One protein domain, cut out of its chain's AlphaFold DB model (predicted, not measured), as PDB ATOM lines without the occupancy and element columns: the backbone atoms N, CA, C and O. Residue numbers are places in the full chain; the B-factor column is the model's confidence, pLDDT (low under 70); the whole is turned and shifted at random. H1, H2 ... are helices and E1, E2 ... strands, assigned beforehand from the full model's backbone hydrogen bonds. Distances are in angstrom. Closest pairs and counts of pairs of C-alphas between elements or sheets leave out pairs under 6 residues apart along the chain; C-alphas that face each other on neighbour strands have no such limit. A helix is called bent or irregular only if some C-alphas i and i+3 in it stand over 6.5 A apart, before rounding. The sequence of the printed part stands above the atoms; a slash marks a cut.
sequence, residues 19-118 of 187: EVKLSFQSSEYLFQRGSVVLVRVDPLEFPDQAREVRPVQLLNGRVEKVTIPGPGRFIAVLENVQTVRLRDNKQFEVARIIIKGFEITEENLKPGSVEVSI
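AT A GLANCE: This is residues 19 to 118 of the 187 residues of an uncharacterized protein of Blastocatellia bacterium (UniProt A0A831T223). Two strongly twisted sheets form a small sandwich, partly face to face: a larger sheet of E3 and the three long, bent strands E2, E5 and E6 covers a smaller one of E4, E1 and E7, and the short helix H1 only grazes the smaller sheet. The tip of the hairpin of E5 and E6 makes one end of the longest axis, and the link between E2 and E3 makes the other. The printed part has 100 residues with seven named strands and one named helix, in the order E1 E2 E3 E4 E5 E6 H1 E7; the larger sheet, E3 - E2 - E5 - E6, is antiparallel, the smaller, E4 - E1 - E7, is mixed, and the class is mostly strand. The whole is compact, with a radius of gyration of the C-alphas of 13.7 A, and spans 44 by 30 by 20 A.

HOW THE PARTS SIT: In the larger sheet, E2, residues 29 to 41, and E5, residues 72 to 85, are antiparallel inner strands at 160 degrees between their directions, with N 37 and O 77 2.8 A apart, within hydrogen-bond range. E6, residues 91 to 104, is an edge strand, antiparallel to E5 at 162 degrees, with N 78 and O 97 at 2.8 A; E5 and E6 form a hairpin. The other edge strand, E3, residues 52 to 59, is antiparallel to E2 at 166 degrees, with N 36 and O 56 at 2.8 A; E2 and E3 also form a hairpin. E2 bends by 100 degrees at residue 32, E5 by 87 degrees at residue 82 and E6 by 77 degrees at residue 101. In the smaller sheet, the inner strand E1, residues 19 to 25, is antiparallel to the edge strand E4, residues 62 to 68, at 138 degrees, with N 20 and O 66 at 2.9 A. On the other side of E1 is the edge strand E7, residues 113 to 117, parallel to it at 28 degrees, with N 114 and O 21 at 2.8 A. The two sheets make a sandwich, two sheets face to face: the parts that face each other are 8.5 A centre to centre, their best planes are 13 degrees apart, and the strands of the one stand at 41 degrees to those of the other. The closest C-alphas of E3 and E4 are those of Gln 57 and Val 63, 6.2 A apart; those of E6 and E7 are Ile 104 and Val 114, 7.0 A apart. E1 is apart from E5 and from E6. H1, residues 106 to 109, is on the smaller sheet but only grazes it, with its residues 107 to 109. H1 is too short for any O i to N i+4 pair; its one O i to N i+3 pair is within hydrogen-bond range.

IN THESE COORDINATES: E5, residues 72 to 85, measures 31.0 A from first to last C-alpha, and E6, residues 91 to 104, 30.5 A. E2, residues 29 to 41, measures 26.2 A, E3, residues 52 to 59, 20.3 A, and E1, residues 19 to 25, 19.8 A. E4, residues 62 to 68, H1, residues 106 to 109, and E7, residues 113 to 117, are shorter. E1 begins at C-alpha 19, (38.035, 40.406, 73.867). E5 begins at C-alpha 72, (40.663, 42.125, 60.294), and E7 ends at C-alpha 117, (54.010, 49.465, 66.829).

THE WHOLE: The two C-alphas farthest apart are those of Leu 44 and Asp 88, 44.3 A. The printed part runs from residue 19 to residue 118 without a cut. The link E2 to E3, 10 residues, is short; the other links are tight, and no link is long. The mean pLDDT of the printed part is 91.0, and residues 43 to 51 are under 70.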
ATOM      1  N   GLU A  19      37.252  39.504  73.023       94.38
ATOM      2  CA  GLU A  19      38.035  40.406  73.867       94.38
ATOM      3  C   GLU A  19      39.521  40.258  73.562       94.38
ATOM      4  O   GLU A  19      40.045  39.148  73.513       94.38
ATOM      5  N   VAL A  20      40.204  41.384  73.384       96.12
ATOM      6  CA  VAL A  20      41.637  41.424  73.096       96.12
ATOM      7  C   VAL A  20      42.324  42.489  73.949       96.12
ATOM      8  O   VAL A  20      41.730  43.510  74.307       96.12
ATOM      9  N   LYS A  21      43.584  42.237  74.295       97.81
ATOM     10  CA  LYS A  21      44.503  43.190  74.918       97.81
ATOM     11  C   LYS A  21      45.353  43.853  73.851       97.81
ATOM     12  O   LYS A  21      45.887  43.162  72.989       97.81
ATOM     13  N   LEU A  22      45.541  45.164  73.936       97.88
ATOM     14  CA  LEU A  22      46.448  45.883  73.038       97.88
ATOM     15  C   LEU A  22      47.657  46.409  73.802       97.88
ATOM     16  O   LEU A  22      47.506  46.929  74.906       97.88
ATOM     17  N   SER A  23      48.840  46.311  73.201       98.12
ATOM     18  CA  SER A  23      50.076  46.915  73.700       98.12
ATOM     19  C   SER A  23      50.684  47.816  72.633       98.12
ATOM     20  O   SER A  23      51.196  47.330  71.632       98.12
ATOM     21  N   PHE A  24      50.673  49.121  72.869       98.06
ATOM     22  CA  PHE A  24      51.255  50.140  72.006       98.06
ATOM     23  C   PHE A  24      52.724  50.366  72.357       98.06
ATOM     24  O   PHE A  24      53.050  50.673  73.505       98.06
ATOM     25  N   GLN A  25      53.608  50.229  71.372       97.50
ATOM     26  CA  GLN A  25      55.052  50.333  71.572       97.50
ATOM     27  C   GLN A  25      55.681  51.343  70.624       97.50
ATOM     28  O   GLN A  25      55.310  51.430  69.458       97.50
ATOM     29  N   SER A  26      56.669  52.085  71.113       97.38
ATOM     30  CA  SER A  26      57.483  52.994  70.313       97.38
ATOM     31  C   SER A  26      58.935  52.915  70.771       97.38
ATOM     32  O   SER A  26      59.207  52.704  71.951       97.38
ATOM     33  N   SER A  27      59.871  53.109  69.842       96.81
ATOM     34  CA  SER A  27      61.296  53.232  70.161       96.81
ATOM     35  C   SER A  27      61.675  54.608  70.716       96.81
ATOM     36  O   SER A  27      62.769  54.759  71.251       96.81
ATOM     37  N   GLU A  28      60.811  55.617  70.564       96.94
ATOM     38  CA  GLU A  28      61.098  57.006  70.958       96.94
ATOM     39  C   GLU A  28      60.279  57.471  72.169       96.94
ATOM     40  O   GLU A  28      60.698  58.390  72.878       96.94
ATOM     41  N   TYR A  29      59.144  56.820  72.444       98.12
ATOM     42  CA  TYR A  29      58.159  57.307  73.407       98.12
ATOM     43  C   TYR A  29      57.601  56.205  74.315       98.12
ATOM     44  O   TYR A  29      57.361  55.078  73.888       98.12
ATOM     45  N   LEU A  30      57.313  56.569  75.566       98.00
ATOM     46  CA  LEU A  30      56.477  55.800  76.487       98.00
ATOM     47  C   LEU A  30      55.110  56.467  76.613       98.00
ATOM     48  O   LEU A  30      55.024  57.657  76.908       98.00
ATOM     49  N   PHE A  31      54.043  55.688  76.466       98.06
ATOM     50  CA  PHE A  31      52.671  56.168  76.623       98.06
ATOM     51  C   PHE A  31      52.168  55.807  78.019       98.06
ATOM     52  O   PHE A  31      52.115  54.637  78.379       98.06
ATOM     53  N   GLN A  32      51.814  56.792  78.837       98.12
ATOM     54  CA  GLN A  32      51.451  56.567  80.240       98.12
ATOM     55  C   GLN A  32      49.949  56.418  80.435       98.12
ATOM     56  O   GLN A  32      49.500  55.506  81.124       98.12
ATOM     57  N   ARG A  33      49.156  57.304  79.834       98.25
ATOM     58  CA  ARG A  33      47.694  57.245  79.894       98.25
ATOM     59  C   ARG A  33      47.063  57.982  78.726       98.25
ATOM     60  O   ARG A  33      47.702  58.851  78.145       98.25
ATOM     61  N   GLY A  34      45.816  57.656  78.426       97.81
ATOM     62  CA  GLY A  34      45.013  58.317  77.403       97.81
ATOM     63  C   GLY A  34      43.757  57.510  77.109       97.81
ATOM     64  O   GLY A  34      43.320  56.696  77.929       97.81
ATOM     65  N   SER A  35      43.210  57.691  75.917       97.31
ATOM     66  CA  SER A  35      42.139  56.839  75.397       97.31
ATOM     67  C   SER A  35      42.491  56.312  74.016       97.31
ATOM     68  O   SER A  35      43.297  56.913  73.312       97.31
ATOM     69  N   VAL A  36      41.926  55.165  73.660       96.94
ATOM     70  CA  VAL A  36      42.080  54.519  72.358       96.94
ATOM     71  C   VAL A  36      40.690  54.277  71.796       96.94
ATOM     72  O   VAL A  36      39.831  53.723  72.477       96.94
ATOM     73  N   VAL A  37      40.496  54.637  70.537       94.44
ATOM     74  CA  VAL A  37      39.355  54.236  69.718       94.44
ATOM     75  C   VAL A  37      39.875  53.303  68.636       94.44
ATOM     76  O   VAL A  37      40.876  53.607  67.985       94.44
ATOM     77  N   LEU A  38      39.214  52.162  68.448       93.69
ATOM     78  CA  LEU A  38      39.502  51.275  67.324       93.69
ATOM     79  C   LEU A  38      38.439  51.436  66.253       93.69
ATOM     80  O   LEU A  38      37.246  51.437  66.542       93.69
ATOM     81  N   VAL A  39      38.885  51.492  65.009       91.25
ATOM     82  CA  VAL A  39      38.021  51.562  63.839       91.25
ATOM     83  C   VAL A  39      38.370  50.392  62.940       91.25
ATOM     84  O   VAL A  39      39.505  50.294  62.469       91.25
ATOM     85  N   ARG A  40      37.420  49.479  62.717       89.31
ATOM     86  CA  ARG A  40      37.620  48.394  61.749       89.31
ATOM     87  C   ARG A  40      37.576  48.977  60.338       89.31
ATOM     88  O   ARG A  40      36.661  49.728  60.013       89.31
ATOM     89  N   VAL A  41      38.557  48.616  59.520       86.50
ATOM     90  CA  VAL A  41      38.632  48.982  58.105       86.50
ATOM     91  C   VAL A  41      38.359  47.724  57.300       86.50
ATOM     92  O   VAL A  41      39.237  46.869  57.167       86.50
ATOM     93  N   ASP A  42      37.136  47.581  56.804       75.38
ATOM     94  CA  ASP A  42      36.807  46.502  55.879       75.38
ATOM     95  C   ASP A  42      37.211  46.929  54.455       75.38
ATOM     96  O   ASP A  42      36.814  48.006  54.011       75.38
ATOM     97  N   PRO A  43      38.026  46.145  53.728       64.69
ATOM     98  CA  PRO A  43      38.380  46.459  52.344       64.69
ATOM     99  C   PRO A  43      37.194  46.389  51.365       64.69
ATOM    100  O   PRO A  43      37.335  46.861  50.238       64.69
ATOM    101  N   LEU A  44      36.065  45.787  51.758       63.47
ATOM    102  CA  LEU A  44      34.871  45.612  50.927       63.47
ATOM    103  C   LEU A  44      33.680  46.478  51.366       63.47
ATOM    104  O   LEU A  44      32.774  46.689  50.557       63.47
ATOM    105  N   GLU A  45      33.662  46.997  52.598       54.69
ATOM    106  CA  GLU A  45      32.644  47.962  53.029       54.69
ATOM    107  C   GLU A  45      33.096  49.393  52.697       54.69
ATOM    108  O   GLU A  45      34.248  49.781  52.897       54.69
ATOM    109  N   PHE A  46      32.178  50.194  52.155       46.44
ATOM    110  CA  PHE A  46      32.414  51.611  51.885       46.44
ATOM    111  C   PHE A  46      32.875  52.339  53.166       46.44
ATOM    112  O   PHE A  46      32.403  52.001  54.255       46.44
ATOM    113  N   PRO A  47      33.734  53.375  53.059       52.28
ATOM    114  CA  PRO A  47      34.299  54.096  54.209       52.28
ATOM    115  C   PRO A  47      33.256  54.668  55.189       52.28
ATOM    116  O   PRO A  47      33.586  54.940  56.342       52.28
ATOM    117  N   ASP A  48      31.997  54.790  54.768       52.06
ATOM    118  CA  ASP A  48      30.897  55.339  55.566       52.06
ATOM    119  C   ASP A  48      30.296  54.347  56.584       52.06
ATOM    120  O   ASP A  48      29.460  54.740  57.396       52.06
ATOM    121  N   GLN A  49      30.701  53.068  56.574       51.41
ATOM    122  CA  GLN A  49      30.226  52.041  57.524       51.41
ATOM    123  C   GLN A  49      31.278  51.608  58.550       51.41
ATOM    124  O   GLN A  49      31.156  50.552  59.174       51.41
ATOM    125  N   ALA A  50      32.301  52.434  58.767       61.38
ATOM    126  CA  ALA A  50      33.306  52.206  59.792       61.38
ATOM    127  C   ALA A  50      32.647  51.920  61.159       61.38
ATOM    128  O   ALA A  50      32.032  52.791  61.776       61.38
ATOM    129  N   ARG A  51      32.765  50.675  61.644       69.38
ATOM    130  CA  ARG A  51      32.267  50.297  62.972       69.38
ATOM    131  C   ARG A  51      33.268  50.760  64.020       69.38
ATOM    132  O   ARG A  51      34.308  50.128  64.227       69.38
ATOM    133  N   GLU A  52      32.944  51.875  64.657       73.62
ATOM    134  CA  GLU A  52      33.709  52.410  65.775       73.62
ATOM    135  C   GLU A  52      33.523  51.530  67.017       73.62
ATOM    136  O   GLU A  52      32.406  51.243  67.461       73.62
ATOM    137  N   VAL A  53      34.640  51.096  67.594       74.31
ATOM    138  CA  VAL A  53      34.667  50.508  68.930       74.31
ATOM    139  C   VAL A  53      34.749  51.645  69.936       74.31
ATOM    140  O   VAL A  53      35.530  52.577  69.766       74.31
ATOM    141  N   ARG A  54      33.955  51.550  71.007       82.62
ATOM    142  CA  ARG A  54      33.901  52.569  72.063       82.62
ATOM    143  C   ARG A  54      35.303  52.939  72.572       82.62
ATOM    144  O   ARG A  54      36.141  52.042  72.685       82.62
ATOM    145  N   PRO A  55      35.520  54.207  72.973       89.38
ATOM    146  CA  PRO A  55      36.758  54.616  73.617       89.38
ATOM    147  C   PRO A  55      37.084  53.723  74.817       89.38
ATOM    148  O   PRO A  55      36.250  53.518  75.704       89.38
ATOM    149  N   VAL A  56      38.307  53.206  74.846       95.31
ATOM    150  CA  VAL A  56      38.854  52.397  75.940       95.31
ATOM    151  C   VAL A  56      40.066  53.087  76.544       95.31
ATOM    152  O   VAL A  56      40.787  53.826  75.873       95.31
ATOM    153  N   GLN A  57      40.284  52.871  77.837       97.31
ATOM    154  CA  GLN A  57      41.376  53.522  78.545       97.31
ATOM    155  C   GLN A  57      42.724  52.910  78.153       97.31
ATOM    156  O   GLN A  57      42.893  51.691  78.168       97.31
ATOM    157  N   LEU A  58      43.685  53.781  77.856       97.94
ATOM    158  CA  LEU A  58      45.094  53.438  77.710       97.94
ATOM    159  C   LEU A  58      45.792  53.674  79.053       97.94
ATOM    160  O   LEU A  58      45.682  54.769  79.605       97.94
ATOM    161  N   LEU A  59      46.526  52.682  79.561       98.00
ATOM    162  CA  LEU A  59      47.346  52.768  80.773       98.00
ATOM    163  C   LEU A  59      48.693  52.079  80.536       98.00
ATOM    164  O   LEU A  59      48.736  50.908  80.176       98.00
ATOM    165  N   ASN A  60      49.795  52.797  80.743       97.69
ATOM    166  CA  ASN A  60      51.169  52.329  80.524       97.69
ATOM    167  C   ASN A  60      51.354  51.642  79.157       97.69
ATOM    168  O   ASN A  60      51.917  50.553  79.060       97.69
ATOM    169  N   GLY A  61      50.804  52.259  78.109       97.25
ATOM    170  CA  GLY A  61      50.864  51.765  76.737       97.25
ATOM    171  C   GLY A  61      49.941  50.581  76.473       97.25
ATOM    172  O   GLY A  61      50.031  49.986  75.408       97.25
ATOM    173  N   ARG A  62      49.056  50.215  77.405       98.19
ATOM    174  CA  ARG A  62      48.212  49.024  77.296       98.19
ATOM    175  C   ARG A  62      46.729  49.334  77.397       98.19
ATOM    176  O   ARG A  62      46.311  50.234  78.120       98.19
ATOM    177  N   VAL A  63      45.946  48.527  76.697       97.62
ATOM    178  CA  VAL A  63      44.497  48.405  76.850       97.62
ATOM    179  C   VAL A  63      44.232  46.989  77.343       97.62
ATOM    180  O   VAL A  63      44.490  46.026  76.624       97.62
ATOM    181  N   GLU A  64      43.731  46.851  78.570       96.50
ATOM    182  CA  GLU A  64      43.530  45.534  79.202       96.50
ATOM    183  C   GLU A  64      42.348  44.749  78.631       96.50
ATOM    184  O   GLU A  64      42.276  43.534  78.814       96.50
ATOM    185  N   LYS A  65      41.402  45.434  77.984       94.31
ATOM    186  CA  LYS A  65      40.221  44.808  77.395       94.31
ATOM    187  C   LYS A  65      39.578  45.737  76.377       94.31
ATOM    188  O   LYS A  65      39.097  46.813  76.728       94.31
ATOM    189  N   VAL A  66      39.531  45.294  75.129       95.12
ATOM    190  CA  VAL A  66      38.716  45.895  74.075       95.12
ATOM    191  C   VAL A  66      37.981  44.795  73.329       95.12
ATOM    192  O   VAL A  66      38.514  43.708  73.122       95.12
ATOM    193  N   THR A  67      36.730  45.062  72.975       93.12
ATOM    194  CA  THR A  67      35.873  44.093  72.301       93.12
ATOM    195  C   THR A  67      35.850  44.385  70.806       93.12
ATOM    196  O   THR A  67      35.478  45.487  70.407       93.12
ATOM    197  N   ILE A  68      36.220  43.404  69.984       92.44
ATOM    198  CA  ILE A  68      36.252  43.519  68.522       92.44
ATOM    199  C   ILE A  68      35.350  42.458  67.868       92.44
ATOM    200  O   ILE A  68      35.121  41.407  68.465       92.44
ATOM    201  N   PRO A  69      34.828  42.688  66.650       88.94
ATOM    202  CA  PRO A  69      33.928  41.737  65.982       88.94
ATOM    203  C   PRO A  69      34.617  40.460  65.470       88.94
ATOM    204  O   PRO A  69      33.933  39.497  65.142       88.94
ATOM    205  N   GLY A  70      35.948  40.446  65.389       89.75
ATOM    206  CA  GLY A  70      36.740  39.338  64.858       89.75
ATOM    207  C   GLY A  70      38.052  39.834  64.247       89.75
ATOM    208  O   GLY A  70      38.381  41.016  64.403       89.75
ATOM    209  N   PRO A  71      38.799  38.964  63.547       92.44
ATOM    210  CA  PRO A  71      40.020  39.366  62.861       92.44
ATOM    211  C   PRO A  71      39.734  40.376  61.741       92.44
ATOM    212  O   PRO A  71      38.627  40.466  61.200       92.44
ATOM    213  N   GLY A  72      40.745  41.153  61.375       92.12
ATOM    214  CA  GLY A  72      40.663  42.125  60.294       92.12
ATOM    215  C   GLY A  72      41.658  43.262  60.448       92.12
ATOM    216  O   GLY A  72      42.528  43.248  61.319       92.12
ATOM    217  N   ARG A  73      41.513  44.269  59.589       92.31
ATOM    218  CA  ARG A  73      42.331  45.480  59.626       92.31
ATOM    219  C   ARG A  73      41.684  46.538  60.500       92.31
ATOM    220  O   ARG A  73      40.470  46.737  60.456       92.31
ATOM    221  N   PHE A  74      42.513  47.234  61.262       92.88
ATOM    222  CA  PHE A  74      42.080  48.261  62.189       92.88
ATOM    223  C   PHE A  74      42.929  49.526  62.052       92.88
ATOM    224  O   PHE A  74      44.105  49.506  61.674       92.88
ATOM    225  N   ILE A  75      42.300  50.647  62.380       92.94
ATOM    226  CA  ILE A  75      42.951  51.907  62.719       92.94
ATOM    227  C   ILE A  75      42.776  52.093  64.223       92.94
ATOM    228  O   ILE A  75      41.690  51.866  64.753       92.94
ATOM    229  N   ALA A  76      43.833  52.520  64.905       94.75
ATOM    230  CA  ALA A  76      43.754  52.966  66.287       94.75
ATOM    231  C   ALA A  76      43.947  54.481  66.330       94.75
ATOM    232  O   ALA A  76      44.915  55.010  65.782       94.75
ATOM    233  N   VAL A  77      43.021  55.170  66.985       94.31
ATOM    234  CA  VAL A  77      43.106  56.600  67.272       94.31
ATOM    235  C   VAL A  77      43.334  56.737  68.765       94.31
ATOM    236  O   VAL A  77      42.448  56.429  69.558       94.31
ATOM    237  N   LEU A  78      44.534  57.150  69.154       96.81
ATOM    238  CA  LEU A  78      44.837  57.454  70.543       96.81
ATOM    239  C   LEU A  78      44.599  58.945  70.770       96.81
ATOM    240  O   LEU A  78      45.051  59.762  69.968       96.81
ATOM    241  N   GLU A  79      43.932  59.305  71.858       95.81
ATOM    242  CA  GLU A  79      43.586  60.692  72.179       95.81
ATOM    243  C   GLU A  79      44.042  61.076  73.583       95.81
ATOM    244  O   GLU A  79      43.966  60.261  74.512       95.81
ATOM    245  N   ASN A  80      44.467  62.337  73.722       96.44
ATOM    246  CA  ASN A  80      44.921  62.956  74.972       96.44
ATOM    247  C   ASN A  80      45.956  62.076  75.694       96.44
ATOM    248  O   ASN A  80      45.771  61.647  76.837       96.44
ATOM    249  N   VAL A  81      47.019  61.722  74.970       98.19
ATOM    250  CA  VAL A  81      48.005  60.732  75.400       98.19
ATOM    251  C   VAL A  81      49.140  61.405  76.150       98.19
ATOM    252  O   VAL A  81      49.985  62.083  75.560       98.19
ATOM    253  N   GLN A  82      49.224  61.146  77.450       98.38
ATOM    254  CA  GLN A  82      50.389  61.523  78.235       98.38
ATOM    255  C   GLN A  82      51.583  60.670  77.808       98.38
ATOM    256  O   GLN A  82      51.564  59.441  77.918       98.38
ATOM    257  N   THR A  83      52.616  61.341  77.325       98.12
ATOM    258  CA  THR A  83      53.761  60.745  76.650       98.12
ATOM    259  C   THR A  83      55.049  61.185  77.334       98.12
ATOM    260  O   THR A  83      55.171  62.328  77.776       98.12
ATOM    261  N   VAL A  84      56.014  60.273  77.432       98.12
ATOM    262  CA  VAL A  84      57.384  60.557  77.867       98.12
ATOM    263  C   VAL A  84      58.324  60.240  76.717       98.12
ATOM    264  O   VAL A  84      58.363  59.106  76.243       98.12
ATOM    265  N   ARG A  85      59.095  61.229  76.276       97.81
ATOM    266  CA  ARG A  85      60.158  61.042  75.290       97.81
ATOM    267  C   ARG A  85      61.350  60.344  75.941       97.81
ATOM    268  O   ARG A  85      61.900  60.831  76.922       97.81
ATOM    269  N   LEU A  86      61.770  59.212  75.379       97.12
ATOM    270  CA  LEU A  86      62.781  58.334  75.979       97.12
ATOM    271  C   LEU A  86      64.178  58.961  76.049       97.12
ATOM    272  O   LEU A  86      64.916  58.698  76.994       97.12
ATOM    273  N   ARG A  87      64.553  59.795  75.069       96.94
ATOM    274  CA  ARG A  87      65.923  60.335  74.978       96.94
ATOM    275  C   ARG A  87      66.294  61.294  76.113       96.94
ATOM    276  O   ARG A  87      67.470  61.422  76.429       96.94
ATOM    277  N   ASP A  88      65.315  61.987  76.690       97.56
ATOM    278  CA  ASP A  88      65.531  63.038  77.694       97.56
ATOM    279  C   ASP A  88      64.478  63.064  78.812       97.56
ATOM    280  O   ASP A  88      64.464  63.983  79.630       97.56
ATOM    281  N   ASN A  89      63.605  62.055  78.867       97.31
ATOM    282  CA  ASN A  89      62.504  61.930  79.823       97.31
ATOM    283  C   ASN A  89      61.535  63.125  79.831       97.31
ATOM    284  O   ASN A  89      60.827  63.338  80.820       97.31
ATOM    285  N   LYS A  90      61.470  63.910  78.747       97.56
ATOM    286  CA  LYS A  90      60.529  65.027  78.663       97.56
ATOM    287  C   LYS A  90      59.100  64.499  78.583       97.56
ATOM    288  O   LYS A  90      58.788  63.660  77.740       97.56
ATOM    289  N   GLN A  91      58.234  65.018  79.447       98.00
ATOM    290  CA  GLN A  91      56.826  64.646  79.515       98.00
ATOM    291  C   GLN A  91      55.946  65.708  78.857       98.00
ATOM    292  O   GLN A  91      56.152  66.904  79.060       98.00
ATOM    293  N   PHE A  92      54.959  65.268  78.084       97.38
ATOM    294  CA  PHE A  92      53.985  66.131  77.418       97.38
ATOM    295  C   PHE A  92      52.710  65.355  77.078       97.38
ATOM    296  O   PHE A  92      52.666  64.131  77.187       97.38
ATOM    297  N   GLU A  93      51.652  66.062  76.686       97.88
ATOM    298  CA  GLU A  93      50.395  65.454  76.249       97.88
ATOM    299  C   GLU A  93      50.239  65.609  74.739       97.88
ATOM    300  O   GLU A  93      50.218  66.724  74.224       97.88
ATOM    301  N   VAL A  94      50.138  64.488  74.032       97.56
ATOM    302  CA  VAL A  94      49.863  64.458  72.595       97.56
ATOM    303  C   VAL A  94      48.357  64.432  72.398       97.56
ATOM    304  O   VAL A  94      47.678  63.529  72.890       97.56
ATOM    305  N   ALA A  95      47.830  65.394  71.646       95.88
ATOM    306  CA  ALA A  95      46.386  65.531  71.475       95.88
ATOM    307  C   ALA A  95      45.772  64.317  70.758       95.88
ATOM    308  O   ALA A  95      44.729  63.805  71.168       95.88
ATOM    309  N   ARG A  96      46.431  63.839  69.695       95.38
ATOM    310  CA  ARG A  96      45.968  62.693  68.909       95.38
ATOM    311  C   ARG A  96      47.118  61.973  68.202       95.38
ATOM    312  O   ARG A  96      47.997  62.622  67.646       95.38
ATOM    313  N   ILE A  97      47.076  60.640  68.180       95.19
ATOM    314  CA  ILE A  97      47.981  59.769  67.413       95.19
ATOM    315  C   ILE A  97      47.122  58.816  66.582       95.19
ATOM    316  O   ILE A  97      46.228  58.166  67.119       95.19
ATOM    317  N   ILE A  98      47.392  58.715  65.280       92.56
ATOM    318  CA  ILE A  98      46.661  57.819  64.377       92.56
ATOM    319  C   ILE A  98      47.602  56.713  63.914       92.56
ATOM    320  O   ILE A  98      48.610  56.978  63.263       92.56
ATOM    321  N   ILE A  99      47.245  55.471  64.223       93.31
ATOM    322  CA  ILE A  99      47.995  54.277  63.845       93.31
ATOM    323  C   ILE A  99      47.168  53.535  62.811       93.31
ATOM    324  O   ILE A  99      46.073  53.051  63.103       93.31
ATOM    325  N   LYS A 100      47.671  53.485  61.580       88.69
ATOM    326  CA  LYS A 100      46.924  52.950  60.445       88.69
ATOM    327  C   LYS A 100      47.311  51.517  60.139       88.69
ATOM    328  O   LYS A 100      48.485  51.170  60.192       88.69
ATOM    329  N   GLY A 101      46.315  50.746  59.706       79.81
ATOM    330  CA  GLY A 101      46.530  49.547  58.903       79.81
ATOM    331  C   GLY A 101      47.250  48.417  59.626       79.81
ATOM    332  O   GLY A 101      47.964  47.666  58.968       79.81
ATOM    333  N   PHE A 102      47.067  48.286  60.942       92.31
ATOM    334  CA  PHE A 102      47.504  47.077  61.632       92.31
ATOM    335  C   PHE A 102      46.418  46.005  61.527       92.31
ATOM    336  O   PHE A 102      45.223  46.301  61.425       92.31
ATOM    337  N   GLU A 103      46.845  44.752  61.507       94.00
ATOM    338  CA  GLU A 103      45.971  43.601  61.330       94.00
ATOM    339  C   GLU A 103      45.894  42.809  62.633       94.00
ATOM    340  O   GLU A 103      46.912  42.536  63.266       94.00
ATOM    341  N   ILE A 104      44.675  42.456  63.033       94.31
ATOM    342  CA  ILE A 104      44.427  41.485  64.093       94.31
ATOM    343  C   ILE A 104      44.032  40.189  63.401       94.31
ATOM    344  O   ILE A 104      42.994  40.124  62.746       94.31
ATOM    345  N   THR A 105      44.861  39.163  63.530       94.69
ATOM    346  CA  THR A 105      44.633  37.844  62.932       94.69
ATOM    347  C   THR A 105      43.993  36.887  63.935       94.69
ATOM    348  O   THR A 105      44.019  37.119  65.144       94.69
ATOM    349  N   GLU A 106      43.485  35.753  63.450       94.31
ATOM    350  CA  GLU A 106      43.028  34.651  64.311       94.31
ATOM    351  C   GLU A 106      44.126  34.165  65.274       94.31
ATOM    352  O   GLU A 106      43.854  33.759  66.403       94.31
ATOM    353  N   GLU A 107      45.396  34.232  64.862       94.38
ATOM    354  CA  GLU A 107      46.522  33.847  65.714       94.38
ATOM    355  C   GLU A 107      46.740  34.818  66.871       94.38
ATOM    356  O   GLU A 107      47.146  34.376  67.941       94.38
ATOM    357  N   ASN A 108      46.420  36.106  66.699       93.06
ATOM    358  CA  ASN A 108      46.477  37.085  67.785       93.06
ATOM    359  C   ASN A 108      45.312  36.938  68.773       93.06
ATOM    360  O   ASN A 108      45.442  37.273  69.952       93.06
ATOM    361  N   LEU A 109      44.173  36.418  68.310       91.62
ATOM    362  CA  LEU A 109      42.984  36.225  69.141       91.62
ATOM    363  C   LEU A 109      43.103  35.013  70.068       91.62
ATOM    364  O   LEU A 109      42.583  35.049  71.179       91.62
ATOM    365  N   LYS A 110      43.877  33.986  69.689       91.81
ATOM    366  CA  LYS A 110      44.181  32.825  70.550       91.81
ATOM    367  C   LYS A 110      44.830  33.197  71.900       91.81
ATOM    368  O   LYS A 110      44.327  32.735  72.922       91.81
ATOM    369  N   PRO A 111      45.921  33.992  71.957       92.62
ATOM    370  CA  PRO A 111      46.476  34.491  73.216       92.62
ATOM    371  C   PRO A 111      45.672  35.666  73.794       92.62
ATOM    372  O   PRO A 111      45.882  36.031  74.950       92.62
ATOM    373  N   GLY A 112      44.782  36.276  73.002       94.19
ATOM    374  CA  GLY A 112      44.006  37.448  73.400       94.19
ATOM    375  C   GLY A 112      44.858  38.708  73.555       94.19
ATOM    376  O   GLY A 112      44.497  39.589  74.334       94.19
ATOM    377  N   SER A 113      45.991  38.811  72.853       96.06
ATOM    378  CA  SER A 113      46.879  39.976  72.904       96.06
ATOM    379  C   SER A 113      47.467  40.333  71.537       96.06
ATOM    380  O   SER A 113      47.846  39.470  70.747       96.06
ATOM    381  N   VAL A 114      47.552  41.637  71.269       96.88
ATOM    382  CA  VAL A 114      48.115  42.217  70.044       96.88
ATOM    383  C   VAL A 114      49.103  43.311  70.428       96.88
ATOM    384  O   VAL A 114      48.797  44.198  71.231       96.88
ATOM    385  N   GLU A 115      50.286  43.267  69.830       97.00
ATOM    386  CA  GLU A 115      51.252  44.357  69.888       97.00
ATOM    387  C   GLU A 115      51.055  45.293  68.691       97.00
ATOM    388  O   GLU A 115      50.879  44.845  67.560       97.00
ATOM    389  N   VAL A 116      51.062  46.599  68.947       97.19
ATOM    390  CA  VAL A 116      50.843  47.646  67.951       97.19
ATOM    391  C   VAL A 116      52.028  48.603  67.987       97.19
ATOM    392  O   VAL A 116      52.214  49.360  68.942       97.19
ATOM    393  N   SER A 117      52.846  48.583  66.939       96.25
ATOM    394  CA  SER A 117      54.010  49.465  66.829       96.25
ATOM    395  C   SER A 117      53.614  50.874  66.370       96.25
ATOM    396  O   SER A 117      52.829  51.048  65.439       96.25
ATOM    397  N   ILE A 118      54.208  51.891  66.990       95.25
ATOM    398  CA  ILE A 118      54.053  53.311  66.670       95.25
ATOM    399  C   ILE A 118      55.392  53.833  66.154       95.25
ATOM    400  O   ILE A 118      56.373  53.921  66.895       95.25
TER     401      ILE A 118